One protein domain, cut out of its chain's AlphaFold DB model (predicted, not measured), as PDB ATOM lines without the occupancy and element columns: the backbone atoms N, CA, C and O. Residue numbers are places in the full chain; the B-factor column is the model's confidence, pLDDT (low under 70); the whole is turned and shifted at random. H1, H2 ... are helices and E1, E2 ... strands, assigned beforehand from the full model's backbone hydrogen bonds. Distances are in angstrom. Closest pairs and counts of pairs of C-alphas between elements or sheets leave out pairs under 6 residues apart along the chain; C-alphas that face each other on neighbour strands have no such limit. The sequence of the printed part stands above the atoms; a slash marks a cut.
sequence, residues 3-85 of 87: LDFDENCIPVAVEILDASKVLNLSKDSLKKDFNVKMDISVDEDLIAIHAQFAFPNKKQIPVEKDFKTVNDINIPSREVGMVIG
ATOM      1  N   LEU A   3     143.933 143.349 152.214       89.19
ATOM      2  CA  LEU A   3     143.525 142.359 151.222       89.19
ATOM      3  C   LEU A   3     144.387 142.591 149.984       89.19
ATOM      4  O   LEU A   3     144.323 143.669 149.395       89.19
ATOM      5  N   ASP A   4     145.174 141.586 149.620       90.62
ATOM      6  CA  ASP A   4     146.065 141.650 148.469       90.62
ATOM      7  C   ASP A   4     145.432 140.953 147.272       90.62
ATOM      8  O   ASP A   4     144.827 139.881 147.391       90.62
ATOM      9  N   PHE A   5     145.622 141.562 146.107       89.44
ATOM     10  CA  PHE A   5     145.134 141.070 144.830       89.44
ATOM     11  C   PHE A   5     146.303 140.819 143.878       89.44
ATOM     12  O   PHE A   5     147.306 141.534 143.917       89.44
ATOM     13  N   ASP A   6     146.170 139.815 143.016       91.25
ATOM     14  CA  ASP A   6     147.123 139.573 141.934       91.25
ATOM     15  C   ASP A   6     146.891 140.499 140.721       91.25
ATOM     16  O   ASP A   6     146.024 141.376 140.715       91.25
ATOM     17  N   GLU A   7     147.666 140.284 139.657       91.88
ATOM     18  CA  GLU A   7     147.570 141.031 138.395       91.88
ATOM     19  C   GLU A   7     146.213 140.899 137.674       91.88
ATOM     20  O   GLU A   7     145.874 141.747 136.852       91.88
ATOM     21  N   ASN A   8     145.413 139.880 138.004       90.19
ATOM     22  CA  ASN A   8     144.063 139.655 137.472       90.19
ATOM     23  C   ASN A   8     142.969 140.159 138.437       90.19
ATOM     24  O   ASN A   8     141.769 139.874 138.277       90.19
ATOM     25  N   CYS A   9     143.382 140.912 139.459       87.19
ATOM     26  CA  CYS A   9     142.561 141.394 140.557       87.19
ATOM     27  C   CYS A   9     141.862 140.264 141.334       87.19
ATOM     28  O   CYS A   9     140.747 140.438 141.835       87.19
ATOM     29  N   ILE A  10     142.467 139.078 141.396       87.56
ATOM     30  CA  ILE A  10     141.973 137.957 142.197       87.56
ATOM     31  C   ILE A  10     142.542 138.111 143.612       87.56
ATOM     32  O   ILE A  10     143.747 138.323 143.748       87.56
ATOM     33  N   PRO A  11     141.715 138.038 144.671       88.00
ATOM     34  CA  PRO A  11     142.214 138.095 146.038       88.00
ATOM     35  C   PRO A  11     143.087 136.869 146.328       88.00
ATOM     36  O   PRO A  11     142.655 135.735 146.123       88.00
ATOM     37  N   VAL A  12     144.310 137.098 146.808       90.31
ATOM     38  CA  VAL A  12     145.311 136.039 147.041       90.31
ATOM     39  C   VAL A  12     145.786 135.948 148.487       90.31
ATOM     40  O   VAL A  12     146.231 134.884 148.913       90.31
ATOM     41  N   ALA A  13     145.688 137.032 149.259       90.06
ATOM     42  CA  ALA A  13     146.079 137.033 150.664       90.06
ATOM     43  C   ALA A  13     145.248 138.018 151.491       90.06
ATOM     44  O   ALA A  13     144.794 139.046 150.993       90.06
ATOM     45  N   VAL A  14     145.075 137.705 152.779       89.81
ATOM     46  CA  VAL A  14     144.422 138.573 153.764       89.81
ATOM     47  C   VAL A  14     145.260 138.649 155.030       89.81
ATOM     48  O   VAL A  14     145.618 137.622 155.608       89.81
ATOM     49  N   GLU A  15     145.481 139.865 155.521       91.44
ATOM     50  CA  GLU A  15     146.088 140.124 156.822       91.44
ATOM     51  C   GLU A  15     145.106 140.835 157.768       91.44
ATOM     52  O   GLU A  15     144.490 141.858 157.444       91.44
ATOM     53  N   ILE A  16     144.977 140.316 158.993       91.25
ATOM     54  CA  ILE A  16     144.150 140.909 160.049       91.25
ATOM     55  C   ILE A  16     145.055 141.478 161.140       91.25
ATOM     56  O   ILE A  16     145.477 140.782 162.064       91.25
ATOM     57  N   LEU A  17     145.306 142.783 161.055       92.00
ATOM     58  CA  LEU A  17     146.005 143.532 162.098       92.00
ATOM     59  C   LEU A  17     145.236 143.449 163.421       92.00
ATOM     60  O   LEU A  17     144.010 143.582 163.446       92.00
ATOM     61  N   ASP A  18     145.957 143.240 164.526       92.50
ATOM     62  CA  ASP A  18     145.370 143.110 165.865       92.50
ATOM     63  C   ASP A  18     144.248 142.043 165.951       92.50
ATOM     64  O   ASP A  18     143.276 142.198 166.699       92.50
ATOM     65  N   ALA A  19     144.388 140.919 165.231       90.88
ATOM     66  CA  ALA A  19     143.375 139.858 165.123       90.88
ATOM     67  C   ALA A  19     142.770 139.403 166.465       90.88
ATOM     68  O   ALA A  19     141.570 139.144 166.544       90.88
ATOM     69  N   SER A  20     143.554 139.366 167.549       91.56
ATOM     70  CA  SER A  20     143.045 138.993 168.878       91.56
ATOM     71  C   SER A  20     141.957 139.949 169.373       91.56
ATOM     72  O   SER A  20     140.984 139.519 169.983       91.56
ATOM     73  N   LYS A  21     142.096 141.251 169.089       92.75
ATOM     74  CA  LYS A  21     141.095 142.267 169.437       92.75
ATOM     75  C   LYS A  21     139.908 142.200 168.482       92.75
ATOM     76  O   LYS A  21     138.770 142.179 168.937       92.75
ATOM     77  N   VAL A  22     140.173 142.110 167.175       91.31
ATOM     78  CA  VAL A  22     139.133 142.059 166.131       91.31
ATOM     79  C   VAL A  22     138.191 140.875 166.348       91.31
ATOM     80  O   VAL A  22     136.970 141.037 166.300       91.31
ATOM     81  N   LEU A  23     138.748 139.699 166.638       88.75
ATOM     82  CA  LEU A  23     138.008 138.449 166.826       88.75
ATOM     83  C   LEU A  23     137.567 138.213 168.278       88.75
ATOM     84  O   LEU A  23     136.837 137.261 168.542       88.75
ATOM     85  N   ASN A  24     137.982 139.076 169.213       88.81
ATOM     86  CA  ASN A  24     137.760 138.915 170.651       88.81
ATOM     87  C   ASN A  24     138.232 137.536 171.167       88.81
ATOM     88  O   ASN A  24     137.482 136.757 171.764       88.81
ATOM     89  N   LEU A  25     139.494 137.212 170.875       86.38
ATOM     90  CA  LEU A  25     140.153 135.950 171.207       86.38
ATOM     91  C   LEU A  25     141.459 136.200 171.953       86.38
ATOM     92  O   LEU A  25     142.114 137.225 171.776       86.38
ATOM     93  N   SER A  26     141.891 135.220 172.749       88.56
ATOM     94  CA  SER A  26     143.253 135.237 173.282       88.56
ATOM     95  C   SER A  26     144.265 135.058 172.149       88.56
ATOM     96  O   SER A  26     144.018 134.318 171.194       88.56
ATOM     97  N   LYS A  27     145.443 135.680 172.276       89.50
ATOM     98  CA  LYS A  27     146.545 135.492 171.315       89.50
ATOM     99  C   LYS A  27     146.927 134.018 171.156       89.50
ATOM    100  O   LYS A  27     147.256 133.594 170.059       89.50
ATOM    101  N   ASP A  28     146.829 133.227 172.223       87.88
ATOM    102  CA  ASP A  28     147.123 131.791 172.172       87.88
ATOM    103  C   ASP A  28     146.126 130.996 171.323       87.88
ATOM    104  O   ASP A  28     146.490 129.960 170.773       87.88
ATOM    105  N   SER A  29     144.892 131.484 171.159       84.50
ATOM    106  CA  SER A  29     143.914 130.861 170.256       84.50
ATOM    107  C   SER A  29     144.289 131.036 168.782       84.50
ATOM    108  O   SER A  29     143.906 130.200 167.976       84.50
ATOM    109  N   LEU A  30     145.051 132.086 168.448       87.44
ATOM    110  CA  LEU A  30     145.528 132.377 167.090       87.44
ATOM    111  C   LEU A  30     146.825 131.639 166.728       87.44
ATOM    112  O   LEU A  30     147.225 131.652 165.574       87.44
ATOM    113  N   LYS A  31     147.508 131.031 167.710       87.56
ATOM    114  CA  LYS A  31     148.750 130.264 167.488       87.56
ATOM    115  C   LYS A  31     148.505 128.845 166.972       87.56
ATOM    116  O   LYS A  31     149.461 128.149 166.653       87.56
ATOM    117  N   LYS A  32     147.258 128.386 167.008       84.62
ATOM    118  CA  LYS A  32     146.851 127.073 166.511       84.62
ATOM    119  C   LYS A  32     146.189 127.253 165.163       84.62
ATOM    120  O   LYS A  32     145.578 128.293 164.948       84.62
ATOM    121  N   ASP A  33     146.241 126.221 164.337       86.94
ATOM    122  CA  ASP A  33     145.525 126.214 163.069       86.94
ATOM    123  C   ASP A  33     144.022 126.418 163.302       86.94
ATOM    124  O   ASP A  33     143.438 125.945 164.286       86.94
ATOM    125  N   PHE A  34     143.411 127.183 162.409       87.19
ATOM    126  CA  PHE A  34     141.995 127.501 162.407       87.19
ATOM    127  C   PHE A  34     141.516 127.587 160.966       87.19
ATOM    128  O   PHE A  34     142.289 127.912 160.065       87.19
ATOM    129  N   ASN A  35     140.233 127.319 160.767       89.69
ATOM    130  CA  ASN A  35     139.626 127.378 159.449       89.69
ATOM    131  C   ASN A  35     138.987 128.744 159.241       89.69
ATOM    132  O   ASN A  35     138.407 129.326 160.166       89.69
ATOM    133  N   VAL A  36     139.074 129.238 158.012       90.12
ATOM    134  CA  VAL A  36     138.451 130.486 157.599       90.12
ATOM    135  C   VAL A  36     137.709 130.282 156.296       90.12
ATOM    136  O   VAL A  36     138.262 129.768 155.324       90.12
ATOM    137  N   LYS A  37     136.467 130.750 156.268       92.19
ATOM    138  CA  LYS A  37     135.721 130.981 155.037       92.19
ATOM    139  C   LYS A  37     135.518 132.482 154.878       92.19
ATOM    140  O   LYS A  37     135.119 133.137 155.837       92.19
ATOM    141  N   MET A  38     135.794 133.019 153.697       92.50
ATOM    142  CA  MET A  38     135.530 134.413 153.361       92.50
ATOM    143  C   MET A  38     134.736 134.502 152.067       92.50
ATOM    144  O   MET A  38     135.105 133.880 151.076       92.50
ATOM    145  N   ASP A  39     133.693 135.317 152.078       94.31
ATOM    146  CA  ASP A  39     132.953 135.721 150.892       94.31
ATOM    147  C   ASP A  39     133.275 137.203 150.638       94.31
ATOM    148  O   ASP A  39     133.074 138.050 151.512       94.31
ATOM    149  N   ILE A  40     133.864 137.502 149.479       92.81
ATOM    150  CA  ILE A  40     134.328 138.837 149.089       92.81
ATOM    151  C   ILE A  40     133.448 139.333 147.945       92.81
ATOM    152  O   ILE A  40     133.410 138.710 146.884       92.81
ATOM    153  N   SER A  41     132.795 140.473 148.143       93.69
ATOM    154  CA  SER A  41     132.003 141.171 147.132       93.69
ATOM    155  C   SER A  41     132.666 142.502 146.808       93.69
ATOM    156  O   SER A  41     132.966 143.296 147.701       93.69
ATOM    157  N   VAL A  42     132.902 142.742 145.527       92.81
ATOM    158  CA  VAL A  42     133.415 144.002 144.998       92.81
ATOM    159  C   VAL A  42     132.335 144.596 144.107       92.81
ATOM    160  O   VAL A  42     131.915 143.950 143.148       92.81
ATOM    161  N   ASP A  43     131.944 145.824 144.414       92.38
ATOM    162  CA  ASP A  43     131.084 146.690 143.611       92.38
ATOM    163  C   ASP A  43     131.879 147.917 143.135       92.38
ATOM    164  O   ASP A  43     133.037 148.106 143.514       92.38
ATOM    165  N   GLU A  44     131.255 148.783 142.330       91.00
ATOM    166  CA  GLU A  44     131.895 149.994 141.786       91.00
ATOM    167  C   GLU A  44     132.489 150.890 142.886       91.00
ATOM    168  O   GLU A  44     133.618 151.350 142.753       91.00
ATOM    169  N   ASP A  45     131.778 151.058 144.006       94.44
ATOM    170  CA  ASP A  45     132.177 151.971 145.087       94.44
ATOM    171  C   ASP A  45     132.661 151.259 146.363       94.44
ATOM    172  O   ASP A  45     133.197 151.903 147.272       94.44
ATOM    173  N   LEU A  46     132.459 149.941 146.484       94.62
ATOM    174  CA  LEU A  46     132.579 149.219 147.754       94.62
ATOM    175  C   LEU A  46     133.276 147.865 147.597       94.62
ATOM    176  O   LEU A  46     132.969 147.090 146.703       94.62
ATOM    177  N   ILE A  47     134.144 147.542 148.552       93.25
ATOM    178  CA  ILE A  47     134.637 146.186 148.794       93.25
ATOM    179  C   ILE A  47     134.081 145.728 150.143       93.25
ATOM    180  O   ILE A  47     134.315 146.368 151.175       93.25
ATOM    181  N   ALA A  48     133.344 144.622 150.143       94.62
ATOM    182  CA  ALA A  48     132.771 143.991 151.323       94.62
ATOM    183  C   ALA A  48     133.321 142.571 151.495       94.62
ATOM    184  O   ALA A  48     133.465 141.824 150.534       94.62
ATOM    185  N   ILE A  49     133.625 142.197 152.735       94.12
ATOM    186  CA  ILE A  49     134.144 140.876 153.086       94.12
ATOM    187  C   ILE A  49     133.332 140.358 154.263       94.12
ATOM    188  O   ILE A  49     133.314 140.994 155.318       94.12
ATOM    189  N   HIS A  50     132.714 139.197 154.097       95.25
ATOM    190  CA  HIS A  50     132.106 138.435 155.177       95.25
ATOM    191  C   HIS A  50     133.020 137.257 155.519       95.25
ATOM    192  O   HIS A  50     133.245 136.385 154.685       95.25
ATOM    193  N   ALA A  51     133.582 137.237 156.727       93.44
ATOM    194  CA  ALA A  51     134.544 136.225 157.152       93.44
ATOM    195  C   ALA A  51     134.034 135.422 158.355       93.44
ATOM    196  O   ALA A  51     133.636 135.992 159.373       93.44
ATOM    197  N   GLN A  52     134.122 134.097 158.260       93.38
ATOM    198  CA  GLN A  52     133.756 133.140 159.300       93.38
ATOM    199  C   GLN A  52     135.001 132.377 159.758       93.38
ATOM    200  O   GLN A  52     135.641 131.686 158.966       93.38
ATOM    201  N   PHE A  53     135.337 132.486 161.044       90.75
ATOM    202  CA  PHE A  53     136.520 131.867 161.646       90.75
ATOM    203  C   PHE A  53     136.120 130.732 162.593       90.75
ATOM    204  O   PHE A  53     135.458 130.963 163.609       90.75
ATOM    205  N   ALA A  54     136.568 129.511 162.310       89.62
ATOM    206  CA  ALA A  54     136.325 128.332 163.132       89.62
ATOM    207  C   ALA A  54     137.615 127.880 163.833       89.62
ATOM    208  O   ALA A  54     138.589 127.485 163.198       89.62
ATOM    209  N   PHE A  55     137.610 127.919 165.169       86.12
ATOM    210  CA  PHE A  55     138.764 127.563 165.997       86.12
ATOM    211  C   PHE A  55     138.554 126.194 166.663       86.12
ATOM    212  O   PHE A  55     137.541 126.028 167.349       86.12
ATOM    213  N   PRO A  56     139.522 125.259 166.604       77.69
ATOM    214  CA  PRO A  56     139.367 123.896 167.133       77.69
ATOM    215  C   PRO A  56     139.008 123.830 168.625       77.69
ATOM    216  O   PRO A  56     138.327 122.915 169.080       77.69
ATOM    217  N   ASN A  57     139.451 124.816 169.413       69.69
ATOM    218  CA  ASN A  57     139.213 124.841 170.859       69.69
ATOM    219  C   ASN A  57     137.867 125.475 171.255       69.69
ATOM    220  O   ASN A  57     137.564 125.540 172.448       69.69
ATOM    221  N   LYS A  58     137.078 126.003 170.307       63.38
ATOM    222  CA  LYS A  58     135.790 126.646 170.594       63.38
ATOM    223  C   LYS A  58     134.650 125.748 170.143       63.38
ATOM    224  O   LYS A  58     134.385 125.591 168.962       63.38
ATOM    225  N   LYS A  59     133.947 125.177 171.117       56.03
ATOM    226  CA  LYS A  59     132.997 124.094 170.881       56.03
ATOM    227  C   LYS A  59     131.709 124.445 170.133       56.03
ATOM    228  O   LYS A  59     130.957 123.490 169.992       56.03
ATOM    229  N   GLN A  60     131.389 125.677 169.686       59.38
ATOM    230  CA  GLN A  60     130.105 125.806 168.958       59.38
ATOM    231  C   GLN A  60     129.722 127.008 168.081       59.38
ATOM    232  O   GLN A  60     128.664 126.901 167.477       59.38
ATOM    233  N   ILE A  61     130.469 128.105 167.926       68.62
ATOM    234  CA  ILE A  61     130.033 129.158 166.976       68.62
ATOM    235  C   ILE A  61     131.254 129.760 166.270       68.62
ATOM    236  O   ILE A  61     132.161 130.225 166.976       68.62
ATOM    237  N   PRO A  62     131.314 129.736 164.922       81.75
ATOM    238  CA  PRO A  62     132.296 130.503 164.169       81.75
ATOM    239  C   PRO A  62     132.248 131.978 164.576       81.75
ATOM    240  O   PRO A  62     131.181 132.539 164.812       81.75
ATOM    241  N   VAL A  63     133.407 132.619 164.698       87.88
ATOM    242  CA  VAL A  63     133.434 134.074 164.863       87.88
ATOM    243  C   VAL A  63     133.152 134.676 163.497       87.88
ATOM    244  O   VAL A  63     133.909 134.422 162.568       87.88
ATOM    245  N   GLU A  64     132.093 135.467 163.377       92.00
ATOM    246  CA  GLU A  64     131.765 136.171 162.137       92.00
ATOM    247  C   GLU A  64     132.235 137.626 162.206       92.00
ATOM    248  O   GLU A  64     132.142 138.285 163.255       92.00
ATOM    249  N   LYS A  65     132.778 138.127 161.095       92.62
ATOM    250  CA  LYS A  65     133.189 139.522 160.941       92.62
ATOM    251  C   LYS A  65     132.894 140.025 159.542       92.62
ATOM    252  O   LYS A  65     133.334 139.425 158.566       92.62
ATOM    253  N   ASP A  66     132.268 141.191 159.497       94.12
ATOM    254  CA  ASP A  66     132.103 141.964 158.278       94.12
ATOM    255  C   ASP A  66     133.151 143.072 158.225       94.12
ATOM    256  O   ASP A  66     133.321 143.841 159.178       94.12
ATOM    257  N   PHE A  67     133.830 143.176 157.089       92.44
ATOM    258  CA  PHE A  67     134.728 144.275 156.771       92.44
ATOM    259  C   PHE A  67     134.217 144.981 155.525       92.44
ATOM    260  O   PHE A  67     133.737 144.343 154.591       92.44
ATOM    261  N   LYS A  68     134.299 146.309 155.525       93.69
ATOM    262  CA  LYS A  68     133.873 147.144 154.405       93.69
ATOM    263  C   LYS A  68     134.873 148.265 154.200       93.69
ATOM    264  O   LYS A  68     135.330 148.862 155.175       93.69
ATOM    265  N   THR A  69     135.191 148.544 152.948       92.75
ATOM    266  CA  THR A  69     136.017 149.681 152.543       92.75
ATOM    267  C   THR A  69     135.558 150.195 151.187       92.75
ATOM    268  O   THR A  69     134.840 149.503 150.470       92.75
ATOM    269  N   VAL A  70     135.955 151.414 150.845       93.88
ATOM    270  CA  VAL A  70     135.732 151.980 149.512       93.88
ATOM    271  C   VAL A  70     136.559 151.231 148.462       93.88
ATOM    272  O   VAL A  70     137.662 150.777 148.764       93.88
ATOM    273  N   ASN A  71     136.034 151.106 147.243       91.69
ATOM    274  CA  ASN A  71     136.772 150.590 146.088       91.69
ATOM    275  C   ASN A  71     137.542 151.725 145.383       91.69
ATOM    276  O   ASN A  71     137.270 152.090 144.244       91.69
ATOM    277  N   ASP A  72     138.501 152.330 146.078       90.25
ATOM    278  CA  ASP A  72     139.278 153.479 145.589       90.25
ATOM    279  C   ASP A  72     140.396 153.110 144.595       90.25
ATOM    280  O   ASP A  72     140.981 153.993 143.962       90.25
ATOM    281  N   ILE A  73     140.658 151.813 144.408       86.06
ATOM    282  CA  ILE A  73     141.626 151.284 143.435       86.06
ATOM    283  C   ILE A  73     140.970 150.694 142.172       86.06
ATOM    284  O   ILE A  73     141.665 150.110 141.345       86.06
ATOM    285  N   ASN A  74     139.655 150.892 141.994       86.75
ATOM    286  CA  ASN A  74     138.871 150.480 140.820       86.75
ATOM    287  C   ASN A  74     138.981 148.980 140.487       86.75
ATOM    288  O   ASN A  74     139.131 148.592 139.325       86.75
ATOM    289  N   ILE A  75     138.906 148.119 141.507       89.56
ATOM    290  CA  ILE A  75     138.810 146.672 141.299       89.56
ATOM    291  C   ILE A  75     137.517 146.369 140.526       89.56
ATOM    292  O   ILE A  75     136.459 146.853 140.927       89.56
ATOM    293  N   PRO A  76     137.547 145.553 139.455       90.25
ATOM    294  CA  PRO A  76     136.333 145.200 138.726       90.25
ATOM    295  C   PRO A  76     135.348 144.418 139.595       90.25
ATOM    296  O   PRO A  76     135.765 143.483 140.292       90.25
ATOM    297  N   SER A  77     134.059 144.745 139.473       90.56
ATOM    298  CA  SER A  77     132.991 144.121 140.251       90.56
ATOM    299  C   SER A  77     132.983 142.602 140.108       90.56
ATOM    300  O   SER A  77     133.093 142.070 138.999       90.56
ATOM    301  N   ARG A  78     132.884 141.900 141.237       89.62
ATOM    302  CA  ARG A  78     132.934 140.435 141.305       89.62
ATOM    303  C   ARG A  78     132.507 139.919 142.673       89.62
ATOM    304  O   ARG A  78     132.623 140.622 143.673       89.62
ATOM    305  N   GLU A  79     132.143 138.643 142.714       87.56
ATOM    306  CA  GLU A  79     131.999 137.872 143.948       87.56
ATOM    307  C   GLU A  79     132.992 136.709 143.944       87.56
ATOM    308  O   GLU A  79     133.110 135.983 142.954       87.56
ATOM    309  N   VAL A  80     133.733 136.546 145.041       88.25
ATOM    310  CA  VAL A  80     134.761 135.510 145.187       88.25
ATOM    311  C   VAL A  80     134.645 134.856 146.558       88.25
ATOM    312  O   VAL A  80     134.653 135.534 147.583       88.25
ATOM    313  N   GLY A  81     134.589 133.524 146.576       85.62
ATOM    314  CA  GLY A  81     134.722 132.729 147.795       85.62
ATOM    315  C   GLY A  81     136.174 132.307 148.010       85.62
ATOM    316  O   GLY A  81     136.800 131.755 147.104       85.62
ATOM    317  N   MET A  82     136.699 132.527 149.211       83.94
ATOM    318  CA  MET A  82     138.031 132.097 149.632       83.94
ATOM    319  C   MET A  82     137.925 131.188 150.860       83.94
ATOM    320  O   MET A  82     137.209 131.479 151.818       83.94
ATOM    321  N   VAL A  83     138.661 130.079 150.841       84.44
ATOM    322  CA  VAL A  83     138.743 129.118 151.945       84.44
ATOM    323  C   VAL A  83     140.203 128.934 152.323       84.44
ATOM    324  O   VAL A  83     141.040 128.693 151.455       84.44
ATOM    325  N   ILE A  84     140.495 129.010 153.620       81.38
ATOM    326  CA  ILE A  84     141.822 128.749 154.179       81.38
ATOM    327  C   ILE A  84     141.671 127.716 155.305       81.38
ATOM    328  O   ILE A  84     140.975 127.978 156.288       81.38
ATOM    329  N   GLY A  85     142.320 126.556 155.152       75.50
ATOM    330  CA  GLY A  85     142.284 125.426 156.095       75.50
ATOM    331  C   GLY A  85     141.669 124.142 155.512       75.50
ATOM    332  O   GLY A  85     141.108 124.162 154.416       75.50
TER     333      GLY A  85
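Overview. This is residues 3 to 85 of the 87 residues of an uncharacterized protein of Methanobacterium sp. PtaU1.Bin097 (UniProt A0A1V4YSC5). A twisted sheet of four long strands, in the order E5, E4, E3, E6, makes a wall. The earlier part of the printed part runs over one face of it: the small hairpin E1 and E2 loosely over one part, then the short helices H1 and H2 near the far end. The 83 printed residues hold, in order, E1, E2, H1, H2, E3, E4, E5 and E6; both sheets are antiparallel and the class is mostly strand. The whole is elongated, spanning 39 by 21 by 20 A, and only just compact, close to loose, with a radius of gyration of the C-alphas of 13.8 A.

Arrangement. E3, residues 35 to 42, and E4, residues 46 to 54, form a hairpin, with N 39 and O 50 at 2.9 A. E5, residues 63 to 70, forms a hairpin with E4; N 51 and O 65 are 2.9 A apart. E3, E4 and E5 are a meander, each strand the antiparallel neighbour of the one before. E6, residues 78 to 84, is the antiparallel neighbour of E3, N 38 and O 82 at 2.8 A, and completes a Greek key, a meander whose first strand is the neighbour of the fourth. E1, residues 3 to 5, and E2, residues 11 to 15, form a hairpin, with N 4 and O 13 at 2.9 A. The closest C-alphas of E2 and E6 are Pro 11 and Val 80, 7.9 A apart. H1, residues 19 to 22, and H2, residues 27 to 31, are close but not clearly touching, C-alphas 20 and 27 at 5.5 A; neither is on the four-stranded sheet. In H2 the O i to N i+4 pair is within hydrogen-bond range; H1 is too short for one.

Along the chain. E4 measures 26.2 A, E5 23.7 A, E3 22.9 A, E6 19.5 A and E2 11.6 A. E1 begins at C-alpha 3 (143.525, 142.359, 151.222), and E6 ends at C-alpha 84 (141.822, 128.749, 154.179).

Size, cuts and confidence. The C-alphas of Lys 59 and Asn 74, the two farthest apart, are 40.4 A apart. The printed part has no cut, and no link is long. Residues 57 to 61 have pLDDT under 70; the mean of the printed part is 88.1.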